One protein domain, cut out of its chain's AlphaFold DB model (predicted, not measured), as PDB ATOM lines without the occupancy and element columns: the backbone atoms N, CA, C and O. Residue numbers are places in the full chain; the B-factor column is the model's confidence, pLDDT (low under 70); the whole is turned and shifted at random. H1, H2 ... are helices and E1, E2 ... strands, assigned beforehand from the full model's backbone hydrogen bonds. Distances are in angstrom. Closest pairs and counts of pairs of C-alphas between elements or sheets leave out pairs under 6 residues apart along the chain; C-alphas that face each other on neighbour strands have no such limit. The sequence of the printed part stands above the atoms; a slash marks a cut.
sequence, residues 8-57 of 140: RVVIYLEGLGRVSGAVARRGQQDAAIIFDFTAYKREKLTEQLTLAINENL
ATOM      1  N   ARG A   8     -24.863  23.758 -27.526       66.12
ATOM      2  CA  ARG A   8     -25.177  22.585 -28.338       66.12
ATOM      3  C   ARG A   8     -25.670  23.029 -29.702       66.12
ATOM      4  O   ARG A   8     -26.639  23.768 -29.812       66.12
ATOM      5  N   VAL A   9     -25.030  22.509 -30.735       65.31
ATOM      6  CA  VAL A   9     -25.344  22.807 -32.129       65.31
ATOM      7  C   VAL A   9     -25.687  21.521 -32.858       65.31
ATOM      8  O   VAL A   9     -25.146  20.450 -32.573       65.31
ATOM      9  N   VAL A  10     -26.611  21.625 -33.803       70.62
ATOM     10  CA  VAL A  10     -26.957  20.545 -34.721       70.62
ATOM     11  C   VAL A  10     -26.666  21.050 -36.121       70.62
ATOM     12  O   VAL A  10     -27.104  22.136 -36.482       70.62
ATOM     13  N   ILE A  11     -25.898  20.285 -36.885       70.44
ATOM     14  CA  ILE A  11     -25.495  20.613 -38.248       70.44
ATOM     15  C   ILE A  11     -25.914  19.459 -39.146       70.44
ATOM     16  O   ILE A  11     -25.819  18.289 -38.766       70.44
ATOM     17  N   TYR A  12     -26.386  19.788 -40.340       69.81
ATOM     18  CA  TYR A  12     -26.619  18.807 -41.384       69.81
ATOM     19  C   TYR A  12     -25.399  18.804 -42.290       69.81
ATOM     20  O   TYR A  12     -25.060  19.821 -42.886       69.81
ATOM     21  N   LEU A  13     -24.711  17.669 -42.328       67.94
ATOM     22  CA  LEU A  13     -23.590  17.451 -43.229       67.94
ATOM     23  C   LEU A  13     -24.083  16.618 -44.407       67.94
ATOM     24  O   LEU A  13     -24.737  15.587 -44.215       67.94
ATOM     25  N   GLU A  14     -23.768  17.061 -45.619       60.38
ATOM     26  CA  GLU A  14     -24.083  16.322 -46.839       60.38
ATOM     27  C   GLU A  14     -23.481  14.905 -46.772       60.38
ATOM     28  O   GLU A  14     -22.373  14.704 -46.271       60.38
ATOM     29  N   GLY A  15     -24.263  13.889 -47.148       67.19
ATOM     30  CA  GLY A  15     -23.887  12.469 -47.056       67.19
ATOM     31  C   GLY A  15     -23.840  11.861 -45.639       67.19
ATOM     32  O   GLY A  15     -23.932  10.642 -45.490       67.19
ATOM     33  N   LEU A  16     -23.744  12.663 -44.575       64.75
ATOM     34  CA  LEU A  16     -23.681  12.199 -43.173       64.75
ATOM     35  C   LEU A  16     -24.983  12.434 -42.391       64.75
ATOM     36  O   LEU A  16     -25.193  11.849 -41.319       64.75
ATOM     37  N   GLY A  17     -25.860  13.283 -42.924       65.00
ATOM     38  CA  GLY A  17     -27.131  13.652 -42.318       65.00
ATOM     39  C   GLY A  17     -26.949  14.513 -41.067       65.00
ATOM     40  O   GLY A  17     -26.020  15.311 -40.958       65.00
ATOM     41  N   ARG A  18     -27.866  14.369 -40.104       71.25
ATOM     42  CA  ARG A  18     -27.874  15.168 -38.872       71.25
ATOM     43  C   ARG A  18     -26.720  14.786 -37.943       71.25
ATOM     44  O   ARG A  18     -26.577  13.620 -37.550       71.25
ATOM     45  N   VAL A  19     -25.960  15.781 -37.509       70.94
ATOM     46  CA  VAL A  19     -24.835  15.652 -36.580       70.94
ATOM     47  C   VAL A  19     -25.015  16.654 -35.454       70.94
ATOM     48  O   VAL A  19     -25.363  17.803 -35.698       70.94
ATOM     49  N   SER A  20     -24.795  16.234 -34.213       72.94
ATOM     50  CA  SER A  20     -24.763  17.143 -33.069       72.94
ATOM     51  C   SER A  20     -23.333  17.404 -32.623       72.94
ATOM     52  O   SER A  20     -22.450  16.576 -32.834       72.94
ATOM     53  N   GLY A  21     -23.117  18.544 -31.986       75.69
ATOM     54  CA  GLY A  21     -21.844  18.904 -31.393       75.69
ATOM     55  C   GLY A  21     -21.992  20.020 -30.373       75.69
ATOM     56  O   GLY A  21     -23.099  20.473 -30.073       75.69
ATOM     57  N   ALA A  22     -20.864  20.467 -29.841       71.62
ATOM     58  CA  ALA A  22     -20.784  21.652 -28.999       71.62
ATOM     59  C   ALA A  22     -19.744  22.626 -29.551       71.62
ATOM     60  O   ALA A  22     -18.700  22.210 -30.063       71.62
ATOM     61  N   VAL A  23     -20.018  23.924 -29.437       76.12
ATOM     62  CA  VAL A  23     -19.045  24.961 -29.799       76.12
ATOM     63  C   VAL A  23     -17.853  24.871 -28.849       76.12
ATOM     64  O   VAL A  23     -17.981  25.086 -27.648       76.12
ATOM     65  N   ALA A  24     -16.678  24.570 -29.384       69.94
ATOM     66  CA  ALA A  24     -15.445  24.446 -28.617       69.94
ATOM     67  C   ALA A  24     -14.742  25.792 -28.421       69.94
ATOM     68  O   ALA A  24     -14.142  26.038 -27.379       69.94
ATOM     69  N   ARG A  25     -14.805  26.668 -29.428       73.94
ATOM     70  CA  ARG A  25     -14.298  28.047 -29.363       73.94
ATOM     71  C   ARG A  25     -14.978  28.917 -30.413       73.94
ATOM     72  O   ARG A  25     -15.421  28.406 -31.440       73.94
ATOM     73  N   ARG A  26     -15.008  30.227 -30.172       76.69
ATOM     74  CA  ARG A  26     -15.570  31.239 -31.073       76.69
ATOM     75  C   ARG A  26     -14.492  32.266 -31.425       76.69
ATOM     76  O   ARG A  26     -13.829  32.762 -30.516       76.69
ATOM     77  N   GLY A  27     -14.323  32.576 -32.704       70.44
ATOM     78  CA  GLY A  27     -13.562  33.731 -33.176       70.44
ATOM     79  C   GLY A  27     -14.477  34.909 -33.523       70.44
ATOM     80  O   GLY A  27     -15.645  34.956 -33.127       70.44
ATOM     81  N   GLN A  28     -13.945  35.905 -34.237       67.00
ATOM     82  CA  GLN A  28     -14.732  37.079 -34.649       67.00
ATOM     83  C   GLN A  28     -15.750  36.754 -35.750       67.00
ATOM     84  O   GLN A  28     -16.828  37.345 -35.763       67.00
ATOM     85  N   GLN A  29     -15.422  35.824 -36.650       67.25
ATOM     86  CA  GLN A  29     -16.271  35.444 -37.787       67.25
ATOM     87  C   GLN A  29     -16.465  33.928 -37.930       67.25
ATOM     88  O   GLN A  29     -17.207  33.489 -38.802       67.25
ATOM     89  N   ASP A  30     -15.849  33.125 -37.061       64.00
ATOM     90  CA  ASP A  30     -15.886  31.669 -37.117       64.00
ATOM     91  C   ASP A  30     -16.145  31.034 -35.741       64.00
ATOM     92  O   ASP A  30     -16.085  31.666 -34.682       64.00
ATOM     93  N   ALA A  31     -16.482  29.749 -35.758       69.12
ATOM     94  CA  ALA A  31     -16.617  28.936 -34.563       69.12
ATOM     95  C   ALA A  31     -16.087  27.532 -34.855       69.12
ATOM     96  O   ALA A  31     -16.353  26.965 -35.914       69.12
ATOM     97  N   ALA A  32     -15.347  26.963 -33.909       73.12
ATOM     98  CA  ALA A  32     -14.941  25.566 -33.968       73.12
ATOM     99  C   ALA A  32     -15.945  24.720 -33.186       73.12
ATOM    100  O   ALA A  32     -16.329  25.085 -32.073       73.12
ATOM    101  N   ILE A  33     -16.340  23.581 -33.747       77.00
ATOM    102  CA  ILE A  33     -17.354  22.691 -33.177       77.00
ATOM    103  C   ILE A  33     -16.731  21.312 -32.980       77.00
ATOM    104  O   ILE A  33     -16.084  20.783 -33.881       77.00
ATOM    105  N   ILE A  34     -16.929  20.731 -31.798       74.88
ATOM    106  CA  ILE A  34     -16.614  19.325 -31.532       74.88
ATOM    107  C   ILE A  34     -17.882  18.518 -31.792       74.88
ATOM    108  O   ILE A  34     -18.890  18.719 -31.114       74.88
ATOM    109  N   PHE A  35     -17.835  17.629 -32.784       77.56
ATOM    110  CA  PHE A  35     -18.956  16.774 -33.171       77.56
ATOM    111  C   PHE A  35     -19.006  15.472 -32.364       77.56
ATOM    112  O   PHE A  35     -17.991  14.797 -32.185       77.56
ATOM    113  N   ASP A  36     -20.212  15.061 -31.981       74.38
ATOM    114  CA  ASP A  36     -20.488  13.766 -31.357       74.38
ATOM    115  C   ASP A  36     -20.714  12.700 -32.442       74.38
ATOM    116  O   ASP A  36     -21.840  12.276 -32.723       74.38
ATOM    117  N   PHE A  37     -19.643  12.288 -33.120       74.88
ATOM    118  CA  PHE A  37     -19.730  11.239 -34.137       74.88
ATOM    119  C   PHE A  37     -19.703   9.830 -33.542       74.88
ATOM    120  O   PHE A  37     -18.874   9.514 -32.688       74.88
ATOM    121  N   THR A  38     -20.548   8.949 -34.086       74.00
ATOM    122  CA  THR A  38     -20.354   7.497 -33.972       74.00
ATOM    123  C   THR A  38     -19.134   7.068 -34.795       74.00
ATOM    124  O   THR A  38     -18.722   7.789 -35.706       74.00
ATOM    125  N   ALA A  39     -18.573   5.884 -34.520       74.81
ATOM    126  CA  ALA A  39     -17.446   5.342 -35.291       74.81
ATOM    127  C   ALA A  39     -17.740   5.323 -36.805       74.81
ATOM    128  O   ALA A  39     -16.977   5.882 -37.584       74.81
ATOM    129  N   TYR A  40     -18.924   4.834 -37.188       71.81
ATOM    130  CA  TYR A  40     -19.391   4.818 -38.577       71.81
ATOM    131  C   TYR A  40     -19.431   6.211 -39.233       71.81
ATOM    132  O   TYR A  40     -18.963   6.394 -40.353       71.81
ATOM    133  N   LYS A  41     -19.946   7.235 -38.533       66.44
ATOM    134  CA  LYS A  41     -19.973   8.609 -39.072       66.44
ATOM    135  C   LYS A  41     -18.570   9.203 -39.211       66.44
ATOM    136  O   LYS A  41     -18.333   9.983 -40.129       66.44
ATOM    137  N   ARG A  42     -17.650   8.846 -38.312       77.06
ATOM    138  CA  ARG A  42     -16.248   9.277 -38.382       77.06
ATOM    139  C   ARG A  42     -15.536   8.661 -39.586       77.06
ATOM    140  O   ARG A  42     -14.814   9.377 -40.271       77.06
ATOM    141  N   GLU A  43     -15.761   7.378 -39.858       79.38
ATOM    142  CA  GLU A  43     -15.214   6.688 -41.033       79.38
ATOM    143  C   GLU A  43     -15.739   7.301 -42.331       79.38
ATOM    144  O   GLU A  43     -14.938   7.770 -43.135       79.38
ATOM    145  N   LYS A  44     -17.064   7.448 -42.477       72.06
ATOM    146  CA  LYS A  44     -17.658   8.074 -43.670       72.06
ATOM    147  C   LYS A  44     -17.157   9.510 -43.882       72.06
ATOM    148  O   LYS A  44     -16.863   9.897 -45.006       72.06
ATOM    149  N   LEU A  45     -16.988  10.300 -42.814       77.62
ATOM    150  CA  LEU A  45     -16.386  11.637 -42.922       77.62
ATOM    151  C   LEU A  45     -14.920  11.579 -43.380       77.62
ATOM    152  O   LEU A  45     -14.491  12.412 -44.173       77.62
ATOM    153  N   THR A  46     -14.156  10.604 -42.891       78.31
ATOM    154  CA  THR A  46     -12.740  10.431 -43.246       78.31
ATOM    155  C   THR A  46     -12.589  10.041 -44.715       78.31
ATOM    156  O   THR A  46     -11.748  10.610 -45.411       78.31
ATOM    157  N   GLU A  47     -13.433   9.134 -45.208       79.94
ATOM    158  CA  GLU A  47     -13.495   8.755 -46.624       79.94
ATOM    159  C   GLU A  47     -13.791   9.969 -47.513       79.94
ATOM    160  O   GLU A  47     -13.053  10.226 -48.462       79.94
ATOM    161  N   GLN A  48     -14.810  10.763 -47.165       75.19
ATOM    162  CA  GLN A  48     -15.188  11.963 -47.922       75.19
ATOM    163  C   GLN A  48     -14.075  13.021 -47.932       75.19
ATOM    164  O   GLN A  48     -13.746  13.557 -48.988       75.19
ATOM    165  N   LEU A  49     -13.435  13.284 -46.786       76.00
ATOM    166  CA  LEU A  49     -12.298  14.211 -46.707       76.00
ATOM    167  C   LEU A  49     -11.106  13.725 -47.538       76.00
ATOM    168  O   LEU A  49     -10.458  14.525 -48.210       76.00
ATOM    169  N   THR A  50     -10.833  12.420 -47.524       78.81
ATOM    170  CA  THR A  50      -9.752  11.825 -48.319       78.81
ATOM    171  C   THR A  50     -10.024  11.980 -49.813       78.81
ATOM    172  O   THR A  50      -9.131  12.368 -50.564       78.81
ATOM    173  N   LEU A  51     -11.260  11.718 -50.251       70.81
ATOM    174  CA  LEU A  51     -11.672  11.901 -51.643       70.81
ATOM    175  C   LEU A  51     -11.559  13.370 -52.077       70.81
ATOM    176  O   LEU A  51     -10.921  13.642 -53.090       70.81
ATOM    177  N   ALA A  52     -12.074  14.308 -51.279       69.19
ATOM    178  CA  ALA A  52     -12.052  15.738 -51.592       69.19
ATOM    179  C   ALA A  52     -10.628  16.322 -51.689       69.19
ATOM    180  O   ALA A  52     -10.349  17.155 -52.551       69.19
ATOM    181  N   ILE A  53      -9.698  15.876 -50.835       71.19
ATOM    182  CA  ILE A  53      -8.288  16.303 -50.901       71.19
ATOM    183  C   ILE A  53      -7.626  15.799 -52.192       71.19
ATOM    184  O   ILE A  53      -6.838  16.521 -52.804       71.19
ATOM    185  N   ASN A  54      -7.966  14.582 -52.622       60.72
ATOM    186  CA  ASN A  54      -7.403  13.977 -53.827       60.72
ATOM    187  C   ASN A  54      -7.966  14.587 -55.123       60.72
ATOM    188  O   ASN A  54      -7.248  14.638 -56.119       60.72
ATOM    189  N   GLU A  55      -9.206  15.090 -55.123       55.84
ATOM    190  CA  GLU A  55      -9.790  15.801 -56.273       55.84
ATOM    191  C   GLU A  55      -9.053  17.111 -56.597       55.84
ATOM    192  O   GLU A  55      -8.931  17.484 -57.763       55.84
ATOM    193  N   ASN A  56      -8.472  17.774 -55.595       48.47
ATOM    194  CA  ASN A  56      -7.749  19.034 -55.781       48.47
ATOM    195  C   ASN A  56      -6.305  18.857 -56.311       48.47
ATOM    196  O   ASN A  56      -5.600  19.843 -56.516       48.47
ATOM    197  N   LEU A  57      -5.846  17.615 -56.521       46.75
ATOM    198  CA  LEU A  57      -4.491  17.284 -56.990       46.75
ATOM    199  C   LEU A  57      -4.413  16.914 -58.483       46.75
ATOM    200  O   LEU A  57      -3.369  16.448 -58.932       46.75
TER     201      LEU A  57
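AT A GLANCE: This is residues 8 to 57 of the 140 residues of an uncharacterized protein of Hyphomonadaceae bacterium (UniProt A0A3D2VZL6). A small, strongly twisted sheet of three strands leads into one helix that angles away from it, with E3 and H1 making an open V joined by a tight link and the far end of the helix, residues 49 to 55, sticking out with residues 56 and 57. The sheet is two hairpins in succession that share E2, which bends at residue 22; residues 17 to 22 of E2 run beside E1 and residues 20 to 26 beside E3. The printed part has 50 residues, with three named strands and one named helix in the order E1 E2 E3 H1; the sheet's order is E1 - E2 - E3, all antiparallel, and the class is mixed, helices and strands. The whole is loose, with a radius of gyration of the C-alphas of 12.6 A and spans of 31 by 25 by 15 A.

IN THESE COORDINATES: E1 is residues 8 to 13, 15.8 A from first to last C-alpha, and begins at C-alpha 8 at (-25.177, 22.585, -28.338). E2 is residues 17 to 26, 23.9 A long, the longest strand by residues. E3 is residues 31 to 35, 12.5 A long, and ends at C-alpha 35 at (-18.956, 16.774, -33.171). H1 is residues 39 to 55, 24.7 A long, and ends at C-alpha 55 at (-9.790, 15.801, -56.273).

HOW THE PARTS SIT: E1, E2 and E3 form a meander, each strand the antiparallel neighbour of the one before. The hairpin of E1 and E2 has an angle of 131 degrees between directions; C-alphas 10 and 20 face each other at 4.4 A, and N 11 and O 19 are within hydrogen-bond range at 2.8 A. E2 bends by 61 degrees at residue 22. The hairpin of E2 and E3 has an angle of 132 degrees; C-alphas 21 and 35 face each other at 4.0 A, and N 24 and O 32 are within hydrogen-bond range at 2.8 A. E1 and E3 are the edge strands, and E2 is the inner one. H1 is not on the sheet, but only just, with 4 pairs of C-alphas within 10 A, and it is apart from E1 and from E2. In H1, every O i to N i+4 pair is within hydrogen-bond range.

THE WHOLE: The two C-alphas farthest apart are those of Arg 8 and Leu 57, at 35.7 A. Residues 49 to 57, of which 49 to 55 belong to H1, stand free; the body without them spans 31 by 18 by 14 A. The printed part has no cut, and its three links, E1 to E2, E2 to E3 and E3 to H1, are tight. The mean pLDDT of the printed part is 70.4, and 19 residues of this predicted model are under 70, among them residues 12 to 17, 28 to 31 and 54 to 57.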